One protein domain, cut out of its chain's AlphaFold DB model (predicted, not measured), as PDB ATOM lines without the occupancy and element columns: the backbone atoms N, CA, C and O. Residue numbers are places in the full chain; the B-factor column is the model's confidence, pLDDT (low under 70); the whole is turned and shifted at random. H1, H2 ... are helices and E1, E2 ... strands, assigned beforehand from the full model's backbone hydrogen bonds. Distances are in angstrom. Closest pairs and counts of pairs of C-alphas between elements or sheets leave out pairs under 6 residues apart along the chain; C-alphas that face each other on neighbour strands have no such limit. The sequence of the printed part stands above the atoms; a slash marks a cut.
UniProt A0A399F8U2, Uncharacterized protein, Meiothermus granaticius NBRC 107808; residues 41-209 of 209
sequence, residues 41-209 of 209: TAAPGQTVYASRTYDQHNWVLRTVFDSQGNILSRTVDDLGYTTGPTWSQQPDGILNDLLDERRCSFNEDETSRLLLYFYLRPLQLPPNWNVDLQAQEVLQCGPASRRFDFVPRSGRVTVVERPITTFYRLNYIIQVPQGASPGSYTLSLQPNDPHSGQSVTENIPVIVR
ATOM      1  N   THR A  41     -10.676 -10.131 144.964       92.75
ATOM      2  CA  THR A  41      -9.971 -11.360 144.556       92.75
ATOM      3  C   THR A  41     -10.893 -12.565 144.710       92.75
ATOM      4  O   THR A  41     -11.564 -12.687 145.732       92.75
ATOM      5  N   ALA A  42     -10.917 -13.451 143.714       92.50
ATOM      6  CA  ALA A  42     -11.792 -14.618 143.669       92.50
ATOM      7  C   ALA A  42     -11.078 -15.845 143.085       92.50
ATOM      8  O   ALA A  42     -10.166 -15.709 142.272       92.50
ATOM      9  N   ALA A  43     -11.535 -17.038 143.453       94.81
ATOM     10  CA  ALA A  43     -11.260 -18.266 142.714       94.81
ATOM     11  C   ALA A  43     -12.371 -18.535 141.673       94.81
ATOM     12  O   ALA A  43     -13.495 -18.041 141.829       94.81
ATOM     13  N   PRO A  44     -12.116 -19.340 140.626       96.19
ATOM     14  CA  PRO A  44     -13.168 -19.784 139.714       96.19
ATOM     15  C   PRO A  44     -14.300 -20.507 140.461       96.19
ATOM     16  O   PRO A  44     -14.056 -21.383 141.289       96.19
ATOM     17  N   GLY A  45     -15.552 -20.154 140.161       94.12
ATOM     18  CA  GLY A  45     -16.742 -20.719 140.811       94.12
ATOM     19  C   GLY A  45     -17.122 -20.052 142.137       94.12
ATOM     20  O   GLY A  45     -18.098 -20.465 142.762       94.12
ATOM     21  N   GLN A  46     -16.368 -19.046 142.586       95.00
ATOM     22  CA  GLN A  46     -16.624 -18.350 143.843       95.00
ATOM     23  C   GLN A  46     -17.604 -17.181 143.662       95.00
ATOM     24  O   GLN A  46     -17.521 -16.417 142.700       95.00
ATOM     25  N   THR A  47     -18.482 -16.991 144.649       94.44
ATOM     26  CA  THR A  47     -19.218 -15.734 144.831       94.44
ATOM     27  C   THR A  47     -18.404 -14.793 145.708       94.44
ATOM     28  O   THR A  47     -18.001 -15.157 146.816       94.44
ATOM     29  N   VAL A  48     -18.172 -13.582 145.220       93.25
ATOM     30  CA  VAL A  48     -17.466 -12.523 145.943       93.25
ATOM     31  C   VAL A  48     -18.323 -11.271 146.029       93.25
ATOM     32  O   VAL A  48     -19.278 -11.099 145.275       93.25
ATOM     33  N   TYR A  49     -17.988 -10.398 146.972       90.75
ATOM     34  CA  TYR A  49     -18.769  -9.208 147.271       90.75
ATOM     35  C   TYR A  49     -17.894  -7.967 147.119       90.75
ATOM     36  O   TYR A  49     -16.717  -7.990 147.478       90.75
ATOM     37  N   ALA A  50     -18.476  -6.891 146.602       89.69
ATOM     38  CA  ALA A  50     -17.900  -5.550 146.620       89.69
ATOM     39  C   ALA A  50     -18.929  -4.594 147.219       89.69
ATOM     40  O   ALA A  50     -20.118  -4.758 146.961       89.69
ATOM     41  N   SER A  51     -18.501  -3.602 147.997       89.31
ATOM     42  CA  SER A  51     -19.408  -2.584 148.531       89.31
ATOM     43  C   SER A  51     -18.926  -1.193 148.175       89.31
ATOM     44  O   SER A  51     -17.722  -0.925 148.134       89.31
ATOM     45  N   ARG A  52     -19.878  -0.306 147.905       87.75
ATOM     46  CA  ARG A  52     -19.649   1.114 147.658       87.75
ATOM     47  C   ARG A  52     -20.638   1.936 148.470       87.75
ATOM     48  O   ARG A  52     -21.789   1.543 148.653       87.75
ATOM     49  N   THR A  53     -20.152   3.068 148.963       88.25
ATOM     50  CA  THR A  53     -20.936   4.034 149.732       88.25
ATOM     51  C   THR A  53     -21.219   5.248 148.852       88.25
ATOM     52  O   THR A  53     -20.293   5.773 148.235       88.25
ATOM     53  N   TYR A  54     -22.480   5.671 148.802       85.81
ATOM     54  CA  TYR A  54     -22.970   6.803 148.014       85.81
ATOM     55  C   TYR A  54     -23.726   7.788 148.893       85.81
ATOM     56  O   TYR A  54     -24.285   7.401 149.923       85.81
ATOM     57  N   ASP A  55     -23.743   9.049 148.454       84.56
ATOM     58  CA  ASP A  55     -24.507  10.141 149.072       84.56
ATOM     59  C   ASP A  55     -24.331  10.202 150.597       84.56
ATOM     60  O   ASP A  55     -25.282  10.348 151.364       84.56
ATOM     61  N   GLN A  56     -23.078  10.059 151.045       88.31
ATOM     62  CA  GLN A  56     -22.757  10.115 152.464       88.31
ATOM     63  C   GLN A  56     -22.965  11.527 153.006       88.31
ATOM     64  O   GLN A  56     -22.230  12.458 152.652       88.31
ATOM     65  N   HIS A  57     -23.907  11.640 153.933       87.50
ATOM     66  CA  HIS A  57     -24.367  12.885 154.523       87.50
ATOM     67  C   HIS A  57     -24.216  12.852 156.040       87.50
ATOM     68  O   HIS A  57     -24.530  11.846 156.674       87.50
ATOM     69  N   ASN A  58     -23.727  13.935 156.644       88.75
ATOM     70  CA  ASN A  58     -23.553  14.009 158.094       88.75
ATOM     71  C   ASN A  58     -24.539  14.968 158.723       88.75
ATOM     72  O   ASN A  58     -24.901  15.997 158.156       88.75
ATOM     73  N   TRP A  59     -24.885  14.653 159.959       90.19
ATOM     74  CA  TRP A  59     -25.829  15.418 160.738       90.19
ATOM     75  C   TRP A  59     -25.432  15.431 162.211       90.19
ATOM     76  O   TRP A  59     -24.600  14.642 162.675       90.19
ATOM     77  N   VAL A  60     -26.082  16.303 162.971       89.69
ATOM     78  CA  VAL A  60     -26.058  16.291 164.434       89.69
ATOM     79  C   VAL A  60     -27.461  16.037 164.945       89.69
ATOM     80  O   VAL A  60     -28.345  16.873 164.791       89.69
ATOM     81  N   LEU A  61     -27.651  14.910 165.626       88.06
ATOM     82  CA  LEU A  61     -28.836  14.667 166.433       88.06
ATOM     83  C   LEU A  61     -28.666  15.361 167.786       88.06
ATOM     84  O   LEU A  61     -27.798  14.990 168.581       88.06
ATOM     85  N   ARG A  62     -29.529  16.331 168.078       89.00
ATOM     86  CA  ARG A  62     -29.630  16.988 169.382       89.00
ATOM     87  C   ARG A  62     -30.859  16.465 170.115       89.00
ATOM     88  O   ARG A  62     -31.981  16.621 169.646       89.00
ATOM     89  N   THR A  63     -30.649  15.858 171.279       87.44
ATOM     90  CA  THR A  63     -31.727  15.407 172.172       87.44
ATOM     91  C   THR A  63     -31.723  16.238 173.445       87.44
ATOM     92  O   THR A  63     -30.684  16.393 174.089       87.44
ATOM     93  N   VAL A  64     -32.886  16.762 173.814       89.19
ATOM     94  CA  VAL A  64     -33.087  17.573 175.015       89.19
ATOM     95  C   VAL A  64     -33.851  16.746 176.040       89.19
ATOM     96  O   VAL A  64     -34.917  16.220 175.729       89.19
ATOM     97  N   PHE A  65     -33.319  16.645 177.254       88.88
ATOM     98  CA  PHE A  65     -33.894  15.887 178.360       88.88
ATOM     99  C   PHE A  65     -34.280  16.805 179.517       88.88
ATOM    100  O   PHE A  65     -33.541  17.736 179.840       88.88
ATOM    101  N   ASP A  66     -35.400  16.523 180.174       89.56
ATOM    102  CA  ASP A  66     -35.754  17.170 181.433       89.56
ATOM    103  C   ASP A  66     -34.899  16.659 182.610       89.56
ATOM    104  O   ASP A  66     -34.080  15.743 182.489       89.56
ATOM    105  N   SER A  67     -35.112  17.242 183.790       86.62
ATOM    106  CA  SER A  67     -34.415  16.854 185.024       86.62
ATOM    107  C   SER A  67     -34.666  15.411 185.491       86.62
ATOM    108  O   SER A  67     -33.925  14.921 186.341       86.62
ATOM    109  N   GLN A  68     -35.694  14.742 184.963       88.12
ATOM    110  CA  GLN A  68     -36.047  13.352 185.260       88.12
ATOM    111  C   GLN A  68     -35.490  12.379 184.205       88.12
ATOM    112  O   GLN A  68     -35.606  11.167 184.370       88.12
ATOM    113  N   GLY A  69     -34.856  12.895 183.145       84.69
ATOM    114  CA  GLY A  69     -34.322  12.105 182.041       84.69
ATOM    115  C   GLY A  69     -35.338  11.798 180.937       84.69
ATOM    116  O   GLY A  69     -35.039  10.984 180.064       84.69
ATOM    117  N   ASN A  70     -36.514  12.433 180.932       87.81
ATOM    118  CA  ASN A  70     -37.473  12.295 179.837       87.81
ATOM    119  C   ASN A  70     -37.063  13.173 178.656       87.81
ATOM    120  O   ASN A  70     -36.587  14.291 178.838       87.81
ATOM    121  N   ILE A  71     -37.293  12.692 177.436       86.31
ATOM    122  CA  ILE A  71     -37.015  13.455 176.216       86.31
ATOM    123  C   ILE A  71     -38.079  14.545 176.051       86.31
ATOM    124  O   ILE A  71     -39.261  14.242 175.921       86.31
ATOM    125  N   LEU A  72     -37.641  15.802 176.017       86.94
ATOM    126  CA  LEU A  72     -38.468  16.969 175.714       86.94
ATOM    127  C   LEU A  72     -38.517  17.257 174.214       86.94
ATOM    128  O   LEU A  72     -39.564  17.627 173.691       86.94
ATOM    129  N   SER A  73     -37.389  17.106 173.517       87.38
ATOM    130  CA  SER A  73     -37.320  17.303 172.069       87.38
ATOM    131  C   SER A  73     -36.141  16.572 171.429       87.38
ATOM    132  O   SER A  73     -35.150  16.234 172.087       87.38
ATOM    133  N   ARG A  74     -36.262  16.351 170.117       87.25
ATOM    134  CA  ARG A  74     -35.184  15.923 169.228       87.25
ATOM    135  C   ARG A  74     -35.163  16.814 168.000       87.25
ATOM    136  O   ARG A  74     -36.213  17.078 167.424       87.25
ATOM    137  N   THR A  75     -33.977  17.249 167.606       87.62
ATOM    138  CA  THR A  75     -33.756  17.961 166.348       87.62
ATOM    139  C   THR A  75     -32.556  17.357 165.643       87.62
ATOM    140  O   THR A  75     -31.633  16.868 166.297       87.62
ATOM    141  N   VAL A  76     -32.571  17.391 164.317       88.12
ATOM    142  CA  VAL A  76     -31.427  17.007 163.495       88.12
ATOM    143  C   VAL A  76     -30.984  18.241 162.728       88.12
ATOM    144  O   VAL A  76     -31.788  18.847 162.025       88.12
ATOM    145  N   ASP A  77     -29.714  18.599 162.888       89.00
ATOM    146  CA  ASP A  77     -29.083  19.694 162.157       89.00
ATOM    147  C   ASP A  77     -28.175  19.112 161.063       89.00
ATOM    148  O   ASP A  77     -27.364  18.221 161.325       89.00
ATOM    149  N   ASP A  78     -28.316  19.620 159.842       87.62
ATOM    150  CA  ASP A  78     -27.525  19.230 158.673       87.62
ATOM    151  C   ASP A  78     -26.077  19.767 158.775       87.62
ATOM    152  O   ASP A  78     -25.868  20.960 159.006       87.62
ATOM    153  N   LEU A  79     -25.077  18.888 158.611       85.62
ATOM    154  CA  LEU A  79     -23.653  19.250 158.517       85.62
ATOM    155  C   LEU A  79     -23.070  19.137 157.094       85.62
ATOM    156  O   LEU A  79     -21.921  19.530 156.878       85.62
ATOM    157  N   GLY A  80     -23.832  18.614 156.138       82.00
ATOM    158  CA  GLY A  80     -23.487  18.477 154.729       82.00
ATOM    159  C   GLY A  80     -22.892  17.122 154.329       82.00
ATOM    160  O   GLY A  80     -22.693  16.209 155.137       82.00
ATOM    161  N   TYR A  81     -22.575  17.015 153.037       76.00
ATOM    162  CA  TYR A  81     -21.961  15.838 152.420       76.00
ATOM    163  C   TYR A  81     -20.466  15.741 152.727       76.00
ATOM    164  O   TYR A  81     -19.753  16.743 152.690       76.00
ATOM    165  N   THR A  82     -19.969  14.525 152.974       62.47
ATOM    166  CA  THR A  82     -18.553  14.336 153.350       62.47
ATOM    167  C   THR A  82     -17.608  14.065 152.195       62.47
ATOM    168  O   THR A  82     -16.501  14.576 152.266       62.47
ATOM    169  N   THR A  83     -18.015  13.282 151.185       60.25
ATOM    170  CA  THR A  83     -17.325  12.985 149.902       60.25
ATOM    171  C   THR A  83     -17.771  11.609 149.403       60.25
ATOM    172  O   THR A  83     -17.932  10.697 150.209       60.25
ATOM    173  N   GLY A  84     -17.900  11.431 148.088       62.59
ATOM    174  CA  GLY A  84     -18.204  10.148 147.446       62.59
ATOM    175  C   GLY A  84     -18.828  10.362 146.067       62.59
ATOM    176  O   GLY A  84     -19.077  11.509 145.694       62.59
ATOM    177  N   PRO A  85     -19.081   9.300 145.288       63.31
ATOM    178  CA  PRO A  85     -20.039   9.400 144.199       63.31
ATOM    179  C   PRO A  85     -21.404   9.799 144.781       63.31
ATOM    180  O   PRO A  85     -21.863   9.229 145.771       63.31
ATOM    181  N   THR A  86     -22.026  10.814 144.188       70.50
ATOM    182  CA  THR A  86     -23.303  11.355 144.661       70.50
ATOM    183  C   THR A  86     -24.329  11.321 143.543       70.50
ATOM    184  O   THR A  86     -24.065  11.870 142.469       70.50
ATOM    185  N   TRP A  87     -25.513  10.775 143.807       73.06
ATOM    186  CA  TRP A  87     -26.704  11.045 142.996       73.06
ATOM    187  C   TRP A  87     -27.357  12.384 143.378       73.06
ATOM    188  O   TRP A  87     -28.354  12.797 142.784       73.06
ATOM    189  N   SER A  88     -26.763  13.102 144.342       65.62
ATOM    190  CA  SER A  88     -27.256  14.385 144.863       65.62
ATOM    191  C   SER A  88     -28.643  14.258 145.497       65.62
ATOM    192  O   SER A  88     -29.432  15.205 145.465       65.62
ATOM    193  N   GLN A  89     -28.942  13.086 146.060       66.62
ATOM    194  CA  GLN A  89     -30.132  12.854 146.867       66.62
ATOM    195  C   GLN A  89     -29.742  12.480 148.285       66.62
ATOM    196  O   GLN A  89     -28.907  11.604 148.503       66.62
ATOM    197  N   GLN A  90     -30.390  13.133 149.245       65.75
ATOM    198  CA  GLN A  90     -30.200  12.834 150.651       65.75
ATOM    199  C   GLN A  90     -30.943  11.527 150.999       65.75
ATOM    200  O   GLN A  90     -32.098  11.350 150.596       65.75
ATOM    201  N   PRO A  91     -30.308  10.591 151.727       65.00
ATOM    202  CA  PRO A  91     -30.990   9.437 152.302       65.00
ATOM    203  C   PRO A  91     -31.844   9.886 153.500       65.00
ATOM    204  O   PRO A  91     -31.457   9.750 154.664       65.00
ATOM    205  N   ASP A  92     -32.990  10.500 153.193       69.31
ATOM    206  CA  ASP A  92     -33.894  11.118 154.173       69.31
ATOM    207  C   ASP A  92     -34.876  10.119 154.786       69.31
ATOM    208  O   ASP A  92     -35.481  10.361 155.833       69.31
ATOM    209  N   GLY A  93     -35.069   8.976 154.130       72.12
ATOM    210  CA  GLY A  93     -36.067   7.999 154.525       72.12
ATOM    211  C   GLY A  93     -35.763   7.378 155.886       72.12
ATOM    212  O   GLY A  93     -36.664   7.252 156.709       72.12
ATOM    213  N   ILE A  94     -34.503   7.028 156.145       71.31
ATOM    214  CA  ILE A  94     -34.055   6.502 157.440       71.31
ATOM    215  C   ILE A  94     -33.906   7.607 158.496       71.31
ATOM    216  O   ILE A  94     -33.978   7.329 159.695       71.31
ATOM    217  N   LEU A  95     -33.722   8.858 158.062       72.69
ATOM    218  CA  LEU A  95     -33.640  10.013 158.952       72.69
ATOM    219  C   LEU A  95     -35.006  10.372 159.546       72.69
ATOM    220  O   LEU A  95     -35.103  10.697 160.729       72.69
ATOM    221  N   ASN A  96     -36.072  10.252 158.757       74.06
ATOM    222  CA  ASN A  96     -37.434  10.410 159.262       74.06
ATOM    223  C   ASN A  96     -37.777   9.309 160.280       74.06
ATOM    224  O   ASN A  96     -38.241   9.618 161.377       74.06
ATOM    225  N   ASP A  97     -37.421   8.050 159.990       70.00
ATOM    226  CA  ASP A  97     -37.583   6.938 160.940       70.00
ATOM    227  C   ASP A  97     -36.815   7.189 162.260       70.00
ATOM    228  O   ASP A  97     -37.256   6.789 163.339       70.00
ATOM    229  N   LEU A  98     -35.654   7.857 162.208       69.62
ATOM    230  CA  LEU A  98     -34.870   8.213 163.397       69.62
ATOM    231  C   LEU A  98     -35.620   9.173 164.330       69.62
ATOM    232  O   LEU A  98     -35.570   9.006 165.556       69.62
ATOM    233  N   LEU A  99     -36.283  10.184 163.765       67.25
ATOM    234  CA  LEU A  99     -37.043  11.162 164.543       67.25
ATOM    235  C   LEU A  99     -38.218  10.495 165.271       67.25
ATOM    236  O   LEU A  99     -38.454  10.807 166.444       67.25
ATOM    237  N   ASP A 100     -38.855   9.516 164.626       64.12
ATOM    238  CA  ASP A 100     -40.044   8.834 165.136       64.12
ATOM    239  C   ASP A 100     -39.729   7.660 166.095       64.12
ATOM    240  O   ASP A 100     -40.403   7.499 167.116       64.12
ATOM    241  N   GLU A 101     -38.681   6.859 165.855       58.41
ATOM    242  CA  GLU A 101     -38.557   5.518 166.472       58.41
ATOM    243  C   GLU A 101     -37.479   5.332 167.563       58.41
ATOM    244  O   GLU A 101     -37.172   4.209 167.950       58.41
ATOM    245  N   ARG A 102     -36.896   6.390 168.148       58.94
ATOM    246  CA  ARG A 102     -35.788   6.260 169.148       58.94
ATOM    247  C   ARG A 102     -34.558   5.478 168.643       58.94
ATOM    248  O   ARG A 102     -33.754   5.033 169.467       58.94
ATOM    249  N   ARG A 103     -34.372   5.361 167.328       63.66
ATOM    250  CA  ARG A 103     -33.135   4.829 166.735       63.66
ATOM    251  C   ARG A 103     -31.938   5.692 167.174       63.66
ATOM    252  O   ARG A 103     -32.117   6.822 167.636       63.66
ATOM    253  N   CYS A 104     -30.726   5.141 167.147       67.81
ATOM    254  CA  CYS A 104     -29.550   5.731 167.812       67.81
ATOM    255  C   CYS A 104     -29.698   5.915 169.341       67.81
ATOM    256  O   CYS A 104     -29.034   6.774 169.936       67.81
ATOM    257  N   SER A 105     -30.549   5.130 170.015       60.91
ATOM    258  CA  SER A 105     -30.600   5.124 171.482       60.91
ATOM    259  C   SER A 105     -29.506   4.224 172.057       60.91
ATOM    260  O   SER A 105     -29.425   3.049 171.741       60.91
ATOM    261  N   PHE A 106     -28.642   4.832 172.876       50.28
ATOM    262  CA  PHE A 106     -27.593   4.302 173.764       50.28
ATOM    263  C   PHE A 106     -26.658   3.142 173.343       50.28
ATOM    264  O   PHE A 106     -25.543   3.182 173.842       50.28
ATOM    265  N   ASN A 107     -26.991   2.210 172.441       52.50
ATOM    266  CA  ASN A 107     -26.148   1.059 172.063       52.50
ATOM    267  C   ASN A 107     -26.270   0.597 170.589       52.50
ATOM    268  O   ASN A 107     -25.645  -0.392 170.221       52.50
ATOM    269  N   GLU A 108     -27.082   1.248 169.751       59.88
ATOM    270  CA  GLU A 108     -27.118   0.950 168.311       59.88
ATOM    271  C   GLU A 108     -26.121   1.847 167.573       59.88
ATOM    272  O   GLU A 108     -26.312   3.065 167.511       59.88
ATOM    273  N   ASP A 109     -25.058   1.240 167.042       71.25
ATOM    274  CA  ASP A 109     -24.010   1.938 166.284       71.25
ATOM    275  C   ASP A 109     -24.391   2.110 164.801       71.25
ATOM    276  O   ASP A 109     -23.953   3.056 164.147       71.25
ATOM    277  N   GLU A 110     -25.239   1.225 164.267       80.31
ATOM    278  CA  GLU A 110     -25.705   1.253 162.878       80.31
ATOM    279  C   GLU A 110     -27.133   0.689 162.773       80.31
ATOM    280  O   GLU A 110     -27.464  -0.333 163.372       80.31
ATOM    281  N   THR A 111     -27.986   1.342 161.987       80.69
ATOM    282  CA  THR A 111     -29.275   0.817 161.527       80.69
ATOM    283  C   THR A 111     -29.301   0.861 160.008       80.69
ATOM    284  O   THR A 111     -28.880   1.846 159.409       80.69
ATOM    285  N   SER A 112     -29.820  -0.184 159.371       82.62
ATOM    286  CA  SER A 112     -29.904  -0.256 157.912       82.62
ATOM    287  C   SER A 112     -31.284  -0.700 157.451       82.62
ATOM    288  O   SER A 112     -31.896  -1.571 158.071       82.62
ATOM    289  N   ARG A 113     -31.729  -0.174 156.312       82.56
ATOM    290  CA  ARG A 113     -32.968  -0.547 155.633       82.56
ATOM    291  C   ARG A 113     -32.660  -1.001 154.213       82.56
ATOM    292  O   ARG A 113     -32.014  -0.283 153.460       82.56
ATOM    293  N   LEU A 114     -33.127  -2.191 153.838       83.38
ATOM    294  CA  LEU A 114     -32.951  -2.715 152.483       83.38
ATOM    295  C   LEU A 114     -33.799  -1.918 151.481       83.38
ATOM    296  O   LEU A 114     -34.984  -1.681 151.718       83.38
ATOM    297  N   LEU A 115     -33.201  -1.560 150.347       82.88
ATOM    298  CA  LEU A 115     -33.843  -0.834 149.257       82.88
ATOM    299  C   LEU A 115     -33.973  -1.748 148.038       82.88
ATOM    300  O   LEU A 115     -32.994  -2.064 147.364       82.88
ATOM    301  N   LEU A 116     -35.200  -2.179 147.749       79.62
ATOM    302  CA  LEU A 116     -35.488  -3.157 146.691       79.62
ATOM    303  C   LEU A 116     -35.631  -2.547 145.290       79.62
ATOM    304  O   LEU A 116     -35.827  -3.268 144.320       79.62
ATOM    305  N   TYR A 117     -35.593  -1.224 145.194       79.62
ATOM    306  CA  TYR A 117     -35.902  -0.484 143.973       79.62
ATOM    307  C   TYR A 117     -34.656  -0.058 143.184       79.62
ATOM    308  O   TYR A 117     -34.772   0.329 142.024       79.62
ATOM    309  N   PHE A 118     -33.464  -0.161 143.779       84.19
ATOM    310  CA  PHE A 118     -32.219  -0.016 143.033       84.19
ATOM    311  C   PHE A 118     -32.085  -1.167 142.042       84.19
ATOM    312  O   PHE A 118     -32.268  -2.331 142.399       84.19
ATOM    313  N   TYR A 119     -31.713  -0.846 140.809       85.75
ATOM    314  CA  TYR A 119     -31.418  -1.851 139.801       85.75
ATOM    315  C   TYR A 119     -30.038  -1.617 139.200       85.75
ATOM    316  O   TYR A 119     -29.509  -0.501 139.163       85.75
ATOM    317  N   LEU A 120     -29.442  -2.713 138.747       93.12
ATOM    318  CA  LEU A 120     -28.106  -2.742 138.186       93.12
ATOM    319  C   LEU A 120     -28.193  -2.961 136.684       93.12
ATOM    320  O   LEU A 120     -28.747  -3.961 136.228       93.12
ATOM    321  N   ARG A 121     -27.598  -2.057 135.908       93.81
ATOM    322  CA  ARG A 121     -27.372  -2.282 134.485       93.81
ATOM    323  C   ARG A 121     -25.919  -2.710 134.261       93.81
ATOM    324  O   ARG A 121     -25.021  -1.887 134.442       93.81
ATOM    325  N   PRO A 122     -25.648  -3.959 133.846       94.31
ATOM    326  CA  PRO A 122     -24.311  -4.333 133.411       94.31
ATOM    327  C   PRO A 122     -24.003  -3.647 132.074       94.31
ATOM    328  O   PRO A 122     -24.746  -3.802 131.105       94.31
ATOM    329  N   LEU A 123     -22.922  -2.867 132.024       94.69
ATOM    330  CA  LEU A 123     -22.436  -2.246 130.788       94.69
ATOM    331  C   LEU A 123     -21.437  -3.162 130.083       94.69
ATOM    332  O   LEU A 123     -21.507  -3.353 128.871       94.69
ATOM    333  N   GLN A 124     -20.526  -3.752 130.858       96.00
ATOM    334  CA  GLN A 124     -19.528  -4.687 130.365       96.00
ATOM    335  C   GLN A 124     -19.217  -5.729 131.436       96.00
ATOM    336  O   GLN A 124     -18.724  -5.400 132.515       96.00
ATOM    337  N   LEU A 125     -19.474  -6.994 131.107       95.81
ATOM    338  CA  LEU A 125     -19.106  -8.151 131.914       95.81
ATOM    339  C   LEU A 125     -18.292  -9.130 131.061       95.81
ATOM    340  O   LEU A 125     -18.554  -9.249 129.859       95.81
ATOM    341  N   PRO A 126     -17.329  -9.858 131.648       95.50
ATOM    342  CA  PRO A 126     -16.726 -10.993 130.974       95.50
ATOM    343  C   PRO A 126     -17.782 -12.078 130.673       95.50
ATOM    344  O   PRO A 126     -18.807 -12.155 131.359       95.50
ATOM    345  N   PRO A 127     -17.557 -12.942 129.666       93.88
ATOM    346  CA  PRO A 127     -18.527 -13.966 129.287       93.88
ATOM    347  C   PRO A 127     -18.911 -14.878 130.458       93.88
ATOM    348  O   PRO A 127     -18.038 -15.402 131.147       93.88
ATOM    349  N   ASN A 128     -20.215 -15.110 130.638       94.75
ATOM    350  CA  ASN A 128     -20.803 -15.970 131.680       94.75
ATOM    351  C   ASN A 128     -20.628 -15.485 133.130       94.75
ATOM    352  O   ASN A 128     -20.844 -16.263 134.058       94.75
ATOM    353  N   TRP A 129     -20.238 -14.229 133.343       96.69
ATOM    354  CA  TRP A 129     -20.268 -13.621 134.672       96.69
ATOM    355  C   TRP A 129     -21.667 -13.094 134.977       96.69
ATOM    356  O   TRP A 129     -22.352 -12.590 134.085       96.69
ATOM    357  N   ASN A 130     -22.068 -13.180 136.243       96.12
ATOM    358  CA  ASN A 130     -23.300 -12.582 136.740       96.12
ATOM    359  C   ASN A 130     -22.979 -11.643 137.908       96.12
ATOM    360  O   ASN A 130     -22.088 -11.924 138.714       96.12
ATOM    361  N   VAL A 131     -23.686 -10.518 137.970       95.06
ATOM    362  CA  VAL A 131     -23.585  -9.550 139.055       95.06
ATOM    363  C   VAL A 131     -24.986  -9.127 139.466       95.06
ATOM    364  O   VAL A 131     -25.724  -8.580 138.652       95.06
ATOM    365  N   ASP A 132     -25.299  -9.320 140.742       94.12
ATOM    366  CA  ASP A 132     -26.512  -8.806 141.372       94.12
ATOM    367  C   ASP A 132     -26.186  -7.605 142.270       94.12
ATOM    368  O   ASP A 132     -25.032  -7.370 142.644       94.12
ATOM    369  N   LEU A 133     -27.215  -6.841 142.635       93.19
ATOM    370  CA  LEU A 133     -27.102  -5.673 143.502       93.19
ATOM    371  C   LEU A 133     -28.048  -5.791 144.693       93.19
ATOM    372  O   LEU A 133     -29.229  -6.091 144.540       93.19
ATOM    373  N   GLN A 134     -27.530  -5.475 145.875       92.12
ATOM    374  CA  GLN A 134     -28.326  -5.179 147.060       92.12
ATOM    375  C   GLN A 134     -28.005  -3.767 147.530       92.12
ATOM    376  O   GLN A 134     -26.857  -3.471 147.852       92.12
ATOM    377  N   ALA A 135     -29.010  -2.901 147.592       90.50
ATOM    378  CA  ALA A 135     -28.859  -1.550 148.113       90.50
ATOM    379  C   ALA A 135     -29.454  -1.450 149.518       90.50
ATOM    380  O   ALA A 135     -30.484  -2.054 149.817       90.50
ATOM    381  N   GLN A 136     -28.801  -0.686 150.381       90.31
ATOM    382  CA  GLN A 136     -29.265  -0.387 151.728       90.31
ATOM    383  C   GLN A 136     -29.155   1.109 151.976       90.31
ATOM    384  O   GLN A 136     -28.164   1.727 151.604       90.31
ATOM    385  N   GLU A 137     -30.146   1.679 152.642       87.38
ATOM    386  CA  GLU A 137     -30.015   2.965 153.311       87.38
ATOM    387  C   GLU A 137     -29.483   2.703 154.711       87.38
ATOM    388  O   GLU A 137     -30.025   1.861 155.431       87.38
ATOM    389  N   VAL A 138     -28.413   3.379 155.094       87.81
ATOM    390  CA  VAL A 138     -27.733   3.154 156.363       87.81
ATOM    391  C   VAL A 138     -27.724   4.447 157.157       87.81
ATOM    392  O   VAL A 138     -27.461   5.516 156.617       87.81
ATOM    393  N   LEU A 139     -28.002   4.319 158.448       87.88
ATOM    394  CA  LEU A 139     -27.841   5.332 159.472       87.88
ATOM    395  C   LEU A 139     -26.783   4.823 160.447       87.88
ATOM    396  O   LEU A 139     -27.001   3.838 161.148       87.88
ATOM    397  N   GLN A 140     -25.658   5.514 160.513       88.44
ATOM    398  CA  GLN A 140     -24.597   5.242 161.465       88.44
ATOM    399  C   GLN A 140     -24.640   6.276 162.588       88.44
ATOM    400  O   GLN A 140     -24.641   7.485 162.349       88.44
ATOM    401  N   CYS A 141     -24.673   5.797 163.826       85.81
ATOM    402  CA  CYS A 141     -24.748   6.624 165.014       85.81
ATOM    403  C   CYS A 141     -23.351   6.728 165.629       85.81
ATOM    404  O   CYS A 141     -22.781   5.739 166.078       85.81
ATOM    405  N   GLY A 142     -22.786   7.929 165.680       82.50
ATOM    406  CA  GLY A 142     -21.528   8.155 166.380       82.50
ATOM    407  C   GLY A 142     -21.697   8.176 167.905       82.50
ATOM    408  O   GLY A 142     -22.819   8.188 168.425       82.50
ATOM    409  N   PRO A 143     -20.590   8.224 168.662       79.38
ATOM    410  CA  PRO A 143     -20.652   8.407 170.108       79.38
ATOM    411  C   PRO A 143     -21.257   9.774 170.448       79.38
ATOM    412  O   PRO A 143     -21.129  10.728 169.681       79.38
ATOM    413  N   ALA A 144     -21.887   9.901 171.621       76.50
ATOM    414  CA  ALA A 144     -22.334  11.208 172.105       76.50
ATOM    415  C   ALA A 144     -21.134  12.169 172.150       76.50
ATOM    416  O   ALA A 144     -20.180  11.943 172.894       76.50
ATOM    417  N   SER A 145     -21.168  13.210 171.321       72.88
ATOM    418  CA  SER A 145     -20.031  14.107 171.129       72.88
ATOM    419  C   SER A 145     -19.994  15.186 172.198       72.88
ATOM    420  O   SER A 145     -18.911  15.617 172.599       72.88
ATOM    421  N   ARG A 146     -21.166  15.642 172.664       77.25
ATOM    422  CA  ARG A 146     -21.283  16.733 173.635       77.25
ATOM    423  C   ARG A 146     -22.480  16.544 174.558       77.25
ATOM    424  O   ARG A 146     -23.562  16.155 174.120       77.25
ATOM    425  N   ARG A 147     -22.288  16.864 175.839       81.69
ATOM    426  CA  ARG A 147     -23.344  16.921 176.851       81.69
ATOM    427  C   ARG A 147     -23.259  18.252 177.582       81.69
ATOM    428  O   ARG A 147     -22.204  18.589 178.112       81.69
ATOM    429  N   PHE A 148     -24.371  18.970 177.634       85.25
ATOM    430  CA  PHE A 148     -24.462  20.256 178.314       85.25
ATOM    431  C   PHE A 148     -25.660  20.259 179.249       85.25
ATOM    432  O   PHE A 148     -26.769  19.945 178.828       85.25
ATOM    433  N   ASP A 149     -25.447  20.649 180.499       81.12
ATOM    434  CA  ASP A 149     -26.533  20.899 181.438       81.12
ATOM    435  C   ASP A 149     -26.771  22.408 181.522       81.12
ATOM    436  O   ASP A 149     -25.841  23.182 181.751       81.12
ATOM    437  N   PHE A 150     -28.018  22.837 181.349       81.81
ATOM    438  CA  PHE A 150     -28.416  24.228 181.528       81.81
ATOM    439  C   PHE A 150     -29.661  24.306 182.414       81.81
ATOM    440  O   PHE A 150     -30.471  23.382 182.459       81.81
ATOM    441  N   VAL A 151     -29.795  25.386 183.184       78.62
ATOM    442  CA  VAL A 151     -30.924  25.588 184.108       78.62
ATOM    443  C   VAL A 151     -31.752  26.776 183.620       78.62
ATOM    444  O   VAL A 151     -31.529  27.904 184.060       78.62
ATOM    445  N   PRO A 152     -32.677  26.570 182.666       76.62
ATOM    446  CA  PRO A 152     -33.673  27.574 182.328       76.62
ATOM    447  C   PRO A 152     -34.623  27.816 183.509       76.62
ATOM    448  O   PRO A 152     -34.657  27.066 184.487       76.62
ATOM    449  N   ARG A 153     -35.463  28.855 183.401       71.94
ATOM    450  CA  ARG A 153     -36.493  29.170 184.412       71.94
ATOM    451  C   ARG A 153     -37.456  28.004 184.690       71.94
ATOM    452  O   ARG A 153     -38.079  27.987 185.743       71.94
ATOM    453  N   SER A 154     -37.576  27.054 183.763       72.75
ATOM    454  CA  SER A 154     -38.437  25.870 183.840       72.75
ATOM    455  C   SER A 154     -37.808  24.654 184.540       72.75
ATOM    456  O   SER A 154     -38.482  23.637 184.675       72.75
ATOM    457  N   GLY A 155     -36.554  24.733 185.001       79.88
ATOM    458  CA  GLY A 155     -35.848  23.630 185.673       79.88
ATOM    459  C   GLY A 155     -34.605  23.170 184.913       79.88
ATOM    460  O   GLY A 155     -34.314  23.687 183.847       79.88
ATOM    461  N   ARG A 156     -33.828  22.226 185.464       84.56
ATOM    462  CA  ARG A 156     -32.604  21.720 184.812       84.56
ATOM    463  C   ARG A 156     -32.950  20.914 183.559       84.56
ATOM    464  O   ARG A 156     -33.835  20.063 183.599       84.56
ATOM    465  N   VAL A 157     -32.199  21.149 182.493       89.44
ATOM    466  CA  VAL A 157     -32.311  20.460 181.210       89.44
ATOM    467  C   VAL A 157     -30.924  19.985 180.783       89.44
ATOM    468  O   VAL A 157     -29.938  20.706 180.946       89.44
ATOM    469  N   THR A 158     -30.853  18.781 180.225       88.81
ATOM    470  CA  THR A 158     -29.631  18.214 179.647       88.81
ATOM    471  C   THR A 158     -29.776  18.160 178.129       88.81
ATOM    472  O   THR A 158     -30.742  17.604 177.619       88.81
ATOM    473  N   VAL A 159     -28.808  18.695 177.393       89.31
ATOM    474  CA  VAL A 159     -28.688  18.527 175.939       89.31
ATOM    475  C   VAL A 159     -27.607  17.502 175.659       89.31
ATOM    476  O   VAL A 159     -26.500  17.615 176.185       89.31
ATOM    477  N   VAL A 160     -27.914  16.525 174.814       88.00
ATOM    478  CA  VAL A 160     -26.942  15.575 174.276       88.00
ATOM    479  C   VAL A 160     -26.904  15.731 172.765       88.00
ATOM    480  O   VAL A 160     -27.937  15.625 172.106       88.00
ATOM    481  N   GLU A 161     -25.715  15.970 172.227       89.31
ATOM    482  CA  GLU A 161     -25.460  15.989 170.790       89.31
ATOM    483  C   GLU A 161     -24.739  14.707 170.379       89.31
ATOM    484  O   GLU A 161     -23.828  14.232 171.067       89.31
ATOM    485  N   ARG A 162     -25.157  14.138 169.251       87.38
ATOM    486  CA  ARG A 162     -24.583  12.930 168.668       87.38
ATOM    487  C   ARG A 162     -24.379  13.147 167.166       87.38
ATOM    488  O   ARG A 162     -25.342  13.518 166.498       87.38
ATOM    489  N   PRO A 163     -23.168  12.932 166.624       89.12
ATOM    490  CA  PRO A 163     -22.978  12.921 165.187       89.12
ATOM    491  C   PRO A 163     -23.659  11.677 164.624       89.12
ATOM    492  O   PRO A 163     -23.540  10.588 165.190       89.12
ATOM    493  N   ILE A 164     -24.383  11.843 163.531       88.75
ATOM    494  CA  ILE A 164     -24.965  10.736 162.779       88.75
ATOM    495  C   ILE A 164     -24.569  10.894 161.316       88.75
ATOM    496  O   ILE A 164     -24.389  12.013 160.832       88.75
ATOM    497  N   THR A 165     -24.451   9.782 160.613       88.81
ATOM    498  CA  THR A 165     -24.129   9.765 159.188       88.81
ATOM    499  C   THR A 165     -25.156   8.898 158.481       88.81
ATOM    500  O   THR A 165     -25.423   7.785 158.927       88.81
ATOM    501  N   THR A 166     -25.737   9.395 157.396       88.69
ATOM    502  CA  THR A 166     -26.591   8.605 156.506       88.69
ATOM    503  C   THR A 166     -25.890   8.379 155.176       88.69
ATOM    504  O   THR A 166     -25.094   9.209 154.743       88.69
ATOM    505  N   PHE A 167     -26.124   7.231 154.548       88.62
ATOM    506  CA  PHE A 167     -25.578   6.916 153.226       88.62
ATOM    507  C   PHE A 167     -26.324   5.757 152.571       88.62
ATOM    508  O   PHE A 167     -26.968   4.953 153.249       88.62
ATOM    509  N   TYR A 168     -26.170   5.615 151.257       88.06
ATOM    510  CA  TYR A 168     -26.531   4.388 150.556       88.06
ATOM    511  C   TYR A 168     -25.330   3.447 150.487       88.06
ATOM    512  O   TYR A 168     -24.254   3.823 150.026       88.06
ATOM    513  N   ARG A 169     -25.510   2.199 150.918       90.50
ATOM    514  CA  ARG A 169     -24.535   1.115 150.769       90.50
ATOM    515  C   ARG A 169     -25.005   0.174 149.668       90.50
ATOM    516  O   ARG A 169     -26.013  -0.513 149.822       90.50
ATOM    517  N   LEU A 170     -24.273   0.136 148.561       90.75
ATOM    518  CA  LEU A 170     -24.528  -0.763 147.441       90.75
ATOM    519  C   LEU A 170     -23.561  -1.940 147.515       90.75
ATOM    520  O   LEU A 170     -22.354  -1.761 147.389       90.75
ATOM    521  N   ASN A 171     -24.102  -3.139 147.706       91.88
ATOM    522  CA  ASN A 171     -23.366  -4.393 147.740       91.88
ATOM    523  C   ASN A 171     -23.561  -5.137 146.413       91.88
ATOM    524  O   ASN A 171     -24.657  -5.613 146.112       91.88
ATOM    525  N   TYR A 172     -22.493  -5.249 145.634       92.62
ATOM    526  CA  TYR A 172     -22.441  -6.032 144.407       92.62
ATOM    527  C   TYR A 172     -22.103  -7.478 144.745       92.62
ATOM    528  O   TYR A 172     -21.100  -7.748 145.410       92.62
ATOM    529  N   ILE A 173     -22.928  -8.403 144.270       94.31
ATOM    530  CA  ILE A 173     -22.755  -9.843 144.452       94.31
ATOM    531  C   ILE A 173     -22.258 -10.399 143.125       94.31
ATOM    532  O   ILE A 173     -23.018 -10.500 142.167       94.31
ATOM    533  N   ILE A 174     -20.975 -10.724 143.056       95.12
ATOM    534  CA  ILE A 174     -20.290 -11.102 141.822       95.12
ATOM    535  C   ILE A 174     -20.114 -12.617 141.813       95.12
ATOM    536  O   ILE A 174     -19.428 -13.177 142.668       95.12
ATOM    537  N   GLN A 175     -20.713 -13.280 140.830       96.62
ATOM    538  CA  GLN A 175     -20.604 -14.722 140.629       96.62
ATOM    539  C   GLN A 175     -19.538 -15.000 139.564       96.62
ATOM    540  O   GLN A 175     -19.756 -14.760 138.373       96.62
ATOM    541  N   VAL A 176     -18.376 -15.501 139.992       95.88
ATOM    542  CA  VAL A 176     -17.284 -15.872 139.085       95.88
ATOM    543  C   VAL A 176     -17.544 -17.283 138.549       95.88
ATOM    544  O   VAL A 176     -17.681 -18.215 139.343       95.88
ATOM    545  N   PRO A 177     -17.598 -17.499 137.223       97.31
ATOM    546  CA  PRO A 177     -17.885 -18.818 136.673       97.31
ATOM    547  C   PRO A 177     -16.752 -19.810 136.965       97.31
ATOM    548  O   PRO A 177     -15.577 -19.446 137.010       97.31
ATOM    549  N   GLN A 178     -17.092 -21.096 137.107       96.50
ATOM    550  CA  GLN A 178     -16.126 -22.167 137.405       96.50
ATOM    551  C   GLN A 178     -15.024 -22.314 136.338       96.50
ATOM    552  O   GLN A 178     -13.930 -22.775 136.641       96.50
ATOM    553  N   GLY A 179     -15.299 -21.905 135.096       95.38
ATOM    554  CA  GLY A 179     -14.342 -21.914 133.985       95.38
ATOM    555  C   GLY A 179     -13.574 -20.605 133.778       95.38
ATOM    556  O   GLY A 179     -12.965 -20.441 132.722       95.38
ATOM    557  N   ALA A 180     -13.638 -19.648 134.711       96.44
ATOM    558  CA  ALA A 180     -12.893 -18.396 134.591       96.44
ATOM    559  C   ALA A 180     -11.379 -18.669 134.568       96.44
ATOM    560  O   ALA A 180     -10.847 -19.311 135.473       96.44
ATOM    561  N   SER A 181     -10.675 -18.179 133.546       97.00
ATOM    562  CA  SER A 181      -9.211 -18.240 133.522       97.00
ATOM    563  C   SER A 181      -8.611 -17.306 134.583       97.00
ATOM    564  O   SER A 181      -9.178 -16.242 134.837       97.00
ATOM    565  N   PRO A 182      -7.448 -17.637 135.166       97.00
ATOM    566  CA  PRO A 182      -6.719 -16.700 136.014       97.00
ATOM    567  C   PRO A 182      -6.378 -15.411 135.256       97.00
ATOM    568  O   PRO A 182      -5.979 -15.457 134.089       97.00
ATOM    569  N   GLY A 183      -6.529 -14.257 135.905       96.12
ATOM    570  CA  GLY A 183      -6.304 -12.962 135.264       96.12
ATOM    571  C   GLY A 183      -6.960 -11.784 135.978       96.12
ATOM    572  O   GLY A 183      -7.580 -11.935 137.029       96.12
ATOM    573  N   SER A 184      -6.805 -10.596 135.394       95.81
ATOM    574  CA  SER A 184      -7.461  -9.369 135.852       95.81
ATOM    575  C   SER A 184      -8.634  -9.043 134.939       95.81
ATOM    576  O   SER A 184      -8.478  -8.957 133.722       95.81
ATOM    577  N   TYR A 185      -9.790  -8.819 135.543       95.75
ATOM    578  CA  TYR A 185     -11.039  -8.470 134.885       95.75
ATOM    579  C   TYR A 185     -11.541  -7.138 135.430       95.75
ATOM    580  O   TYR A 185     -11.269  -6.798 136.577       95.75
ATOM    581  N   THR A 186     -12.303  -6.406 134.626       95.00
ATOM    582  CA  THR A 186     -13.004  -5.198 135.071       95.00
ATOM    583  C   THR A 186     -14.475  -5.357 134.740       95.00
ATOM    584  O   THR A 186     -14.826  -5.619 133.589       95.00
ATOM    585  N   LEU A 187     -15.326  -5.212 135.751       94.88
ATOM    586  CA  LEU A 187     -16.774  -5.193 135.595       94.88
ATOM    587  C   LEU A 187     -17.205  -3.738 135.492       94.88
ATOM    588  O   LEU A 187     -17.006  -2.984 136.443       94.88
ATOM    589  N   SER A 188     -17.767  -3.347 134.350       94.94
ATOM    590  CA  SER A 188     -18.344  -2.015 134.186       94.94
ATOM    591  C   SER A 188     -19.842  -2.090 134.439       94.94
ATOM    592  O   SER A 188     -20.584  -2.774 133.724       94.94
ATOM    593  N   LEU A 189     -20.274  -1.425 135.498       94.38
ATOM    594  CA  LEU A 189     -21.608  -1.514 136.063       94.38
ATOM    595  C   LEU A 189     -22.219  -0.123 136.157       94.38
ATOM    596  O   LEU A 189     -21.524   0.859 136.385       94.38
ATOM    597  N   GLN A 190     -23.533  -0.043 136.019       92.88
ATOM    598  CA  GLN A 190     -24.267   1.201 136.161       92.88
ATOM    599  C   GLN A 190     -25.435   0.983 137.128       92.88
ATOM    600  O   GLN A 190     -26.520   0.591 136.688       92.88
ATOM    601  N   PRO A 191     -25.228   1.158 138.449       91.25
ATOM    602  CA  PRO A 191     -26.343   1.306 139.373       91.25
ATOM    603  C   PRO A 191     -27.175   2.537 138.998       91.25
ATOM    604  O   PRO A 191     -26.630   3.595 138.660       91.25
ATOM    605  N   ASN A 192     -28.493   2.389 139.055       86.56
ATOM    606  CA  ASN A 192     -29.434   3.484 138.873       86.56
ATOM    607  C   ASN A 192     -30.232   3.689 140.159       86.56
ATOM    608  O   ASN A 192     -30.781   2.729 140.711       86.56
ATOM    609  N   ASP A 193     -30.285   4.938 140.612       82.00
ATOM    610  CA  ASP A 193     -31.200   5.341 141.667       82.00
ATOM    611  C   ASP A 193     -32.559   5.685 141.034       82.00
ATOM    612  O   ASP A 193     -32.655   6.644 140.262       82.00
ATOM    613  N   PRO A 194     -33.628   4.935 141.344       74.38
ATOM    614  CA  PRO A 194     -34.941   5.172 140.752       74.38
ATOM    615  C   PRO A 194     -35.599   6.473 141.225       74.38
ATOM    616  O   PRO A 194     -36.532   6.930 140.566       74.38
ATOM    617  N   HIS A 195     -35.157   7.070 142.338       74.50
ATOM    618  CA  HIS A 195     -35.738   8.317 142.842       74.50
ATOM    619  C   HIS A 195     -35.220   9.526 142.071       74.50
ATOM    620  O   HIS A 195     -35.997  10.411 141.710       74.50
ATOM    621  N   SER A 196     -33.916   9.576 141.799       74.44
ATOM    622  CA  SER A 196     -33.307  10.641 140.994       74.44
ATOM    623  C   SER A 196     -33.319  10.352 139.493       74.44
ATOM    624  O   SER A 196     -33.152  11.269 138.686       74.44
ATOM    625  N   GLY A 197     -33.460   9.082 139.104       78.88
ATOM    626  CA  GLY A 197     -33.205   8.597 137.748       78.88
ATOM    627  C   GLY A 197     -31.726   8.666 137.349       78.88
ATOM    628  O   GLY A 197     -31.381   8.326 136.212       78.88
ATOM    629  N   GLN A 198     -30.843   9.105 138.250       82.44
ATOM    630  CA  GLN A 198     -29.423   9.237 137.972       82.44
ATOM    631  C   GLN A 198     -28.731   7.881 138.012       82.44
ATOM    632  O   GLN A 198     -29.181   6.908 138.619       82.44
ATOM    633  N   SER A 199     -27.594   7.818 137.330       85.06
ATOM    634  CA  SER A 199     -26.757   6.633 137.323       85.06
ATOM    635  C   SER A 199     -25.295   7.019 137.376       85.06
ATOM    636  O   SER A 199     -24.889   8.034 136.808       85.06
ATOM    637  N   VAL A 200     -24.510   6.190 138.048       84.62
ATOM    638  CA  VAL A 200     -23.057   6.337 138.124       84.62
ATOM    639  C   VAL A 200     -22.451   5.123 137.444       84.62
ATOM    640  O   VAL A 200     -22.957   4.018 137.596       84.62
ATOM    641  N   THR A 201     -21.413   5.333 136.639       89.19
ATOM    642  CA  THR A 201     -20.657   4.214 136.070       89.19
ATOM    643  C   THR A 201     -19.565   3.815 137.043       89.19
ATOM    644  O   THR A 201     -18.720   4.633 137.397       89.19
ATOM    645  N   GLU A 202     -19.572   2.550 137.426       88.31
ATOM    646  CA  GLU A 202     -18.618   1.933 138.330       88.31
ATOM    647  C   GLU A 202     -17.775   0.918 137.580       88.31
ATOM    648  O   GLU A 202     -18.283   0.130 136.784       88.31
ATOM    649  N   ASN A 203     -16.482   0.908 137.879       91.44
ATOM    650  CA  ASN A 203     -15.567  -0.099 137.374       91.44
ATOM    651  C   ASN A 203     -15.018  -0.880 138.563       91.44
ATOM    652  O   ASN A 203     -14.256  -0.338 139.361       91.44
ATOM    653  N   ILE A 204     -15.418  -2.145 138.677       91.88
ATOM    654  CA  ILE A 204     -14.978  -3.041 139.747       91.88
ATOM    655  C   ILE A 204     -13.909  -3.982 139.184       91.88
ATOM    656  O   ILE A 204     -14.242  -4.875 138.398       91.88
ATOM    657  N   PRO A 205     -12.627  -3.807 139.540       93.31
ATOM    658  CA  PRO A 205     -11.587  -4.747 139.170       93.31
ATOM    659  C   PRO A 205     -11.688  -6.029 140.007       93.31
ATOM    660  O   PRO A 205     -11.825  -6.005 141.233       93.31
ATOM    661  N   VAL A 206     -11.600  -7.167 139.320       93.81
ATOM    662  CA  VAL A 206     -11.655  -8.512 139.896       93.81
ATOM    663  C   VAL A 206     -10.442  -9.312 139.435       93.81
ATOM    664  O   VAL A 206     -10.204  -9.471 138.240       93.81
ATOM    665  N   ILE A 207      -9.679  -9.841 140.386       95.12
ATOM    666  CA  ILE A 207      -8.526 -10.706 140.139       95.12
ATOM    667  C   ILE A 207      -8.949 -12.155 140.379       95.12
ATOM    668  O   ILE A 207      -9.280 -12.522 141.506       95.12
ATOM    669  N   VAL A 208      -8.899 -12.982 139.334       96.50
ATOM    670  CA  VAL A 208      -9.117 -14.431 139.428       96.50
ATOM    671  C   VAL A 208      -7.768 -15.127 139.597       96.50
ATOM    672  O   VAL A 208      -6.859 -14.890 138.794       96.50
ATOM    673  N   ARG A 209      -7.628 -15.951 140.638       93.75
ATOM    674  CA  ARG A 209      -6.411 -16.726 140.940       93.75
ATOM    675  C   ARG A 209      -6.670 -18.223 140.936       93.75
ATOM    676  O   ARG A 209      -7.776 -18.627 141.353       93.75
TER     677      ARG A 209
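AT A GLANCE: This is residues 41 to 209 of the 209 residues of an uncharacterized protein of Meiothermus granaticius NBRC 107808 (UniProt A0A399F8U2). A long, strongly twisted sheet follows most of the domain's length on two long strands, E1 and E7; at one end the small sheet of E4, E8 and E9 packs partly face to face with it as a loose sandwich, the strands crossed, and at the other end the hairpins E1-E2 and E6-E7 run on as a narrow arm. The one named helix, H1, packs on the long sheet between these ends. The printed part has 169 residues, in the order E1 E2 H1 E3 E4 E5 E6 E7 E8 E9, mostly strand, with antiparallel neighbours in both sheets. The whole is a loose rod, with a radius of gyration of the C-alphas of 21.1 A and spans of 74 by 31 by 24 A.

HOW THE PARTS SIT: Begin with E7, residues 157 to 175, which has three neighbours. On one side of it is E1, residues 47 to 65; look at N 54 and O 168, 2.8 A apart. On the other side are E5, residues 130 to 141, beside residues 164 to 175, and E6, residues 146 to 150, beside residues 157 to 161; N 136 and O 169 are at 2.8 A, N 148 and O 159 at 2.9 A. E1 bends by 66 degrees at residue 55, and beyond it forms a hairpin with the edge strand E2, residues 71 to 81, where N 60 and O 77 are 2.8 A apart. E3, residues 110 to 115, is the edge strand beside E5, with N 113 and O 137 at 2.8 A. H1, residues 93 to 101, is on this sheet; its closest C-alphas to E5 are those of Ile 94 and Leu 139, 6.6 A apart, and every O i to N i+4 pair in it is within hydrogen-bond range. The second sheet runs E4, residues 119 to 124, E8, residues 183 to 192, and E9, residues 202 to 208; find N 190 and O 121 at 2.8 A, and N 185 and O 206 at 2.8 A. The two sheets make a sandwich, two sheets face to face: the parts that face each other are 9.9 A centre to centre, and the strands of the one stand at 48 degrees to those of the other.

IN THESE COORDINATES: Find C-alpha 47 at (-19.218, -15.734, 144.831); from there E1 runs 48.4 A to C-alpha 65. E7 covers 55.0 A, E5 34.2 A, E8 28.6 A and E2 28.3 A. E9 ends at C-alpha 208, at (-9.117, -14.431, 139.428).

THE WHOLE: The C-alphas farthest apart are those of Arg 153 and Gly 179, at 75.1 A. The printed part has no cut, and E2 to H1 is the long link. Confidence is under 70 at residues 82 to 85, 88 to 92 and 98 to 108.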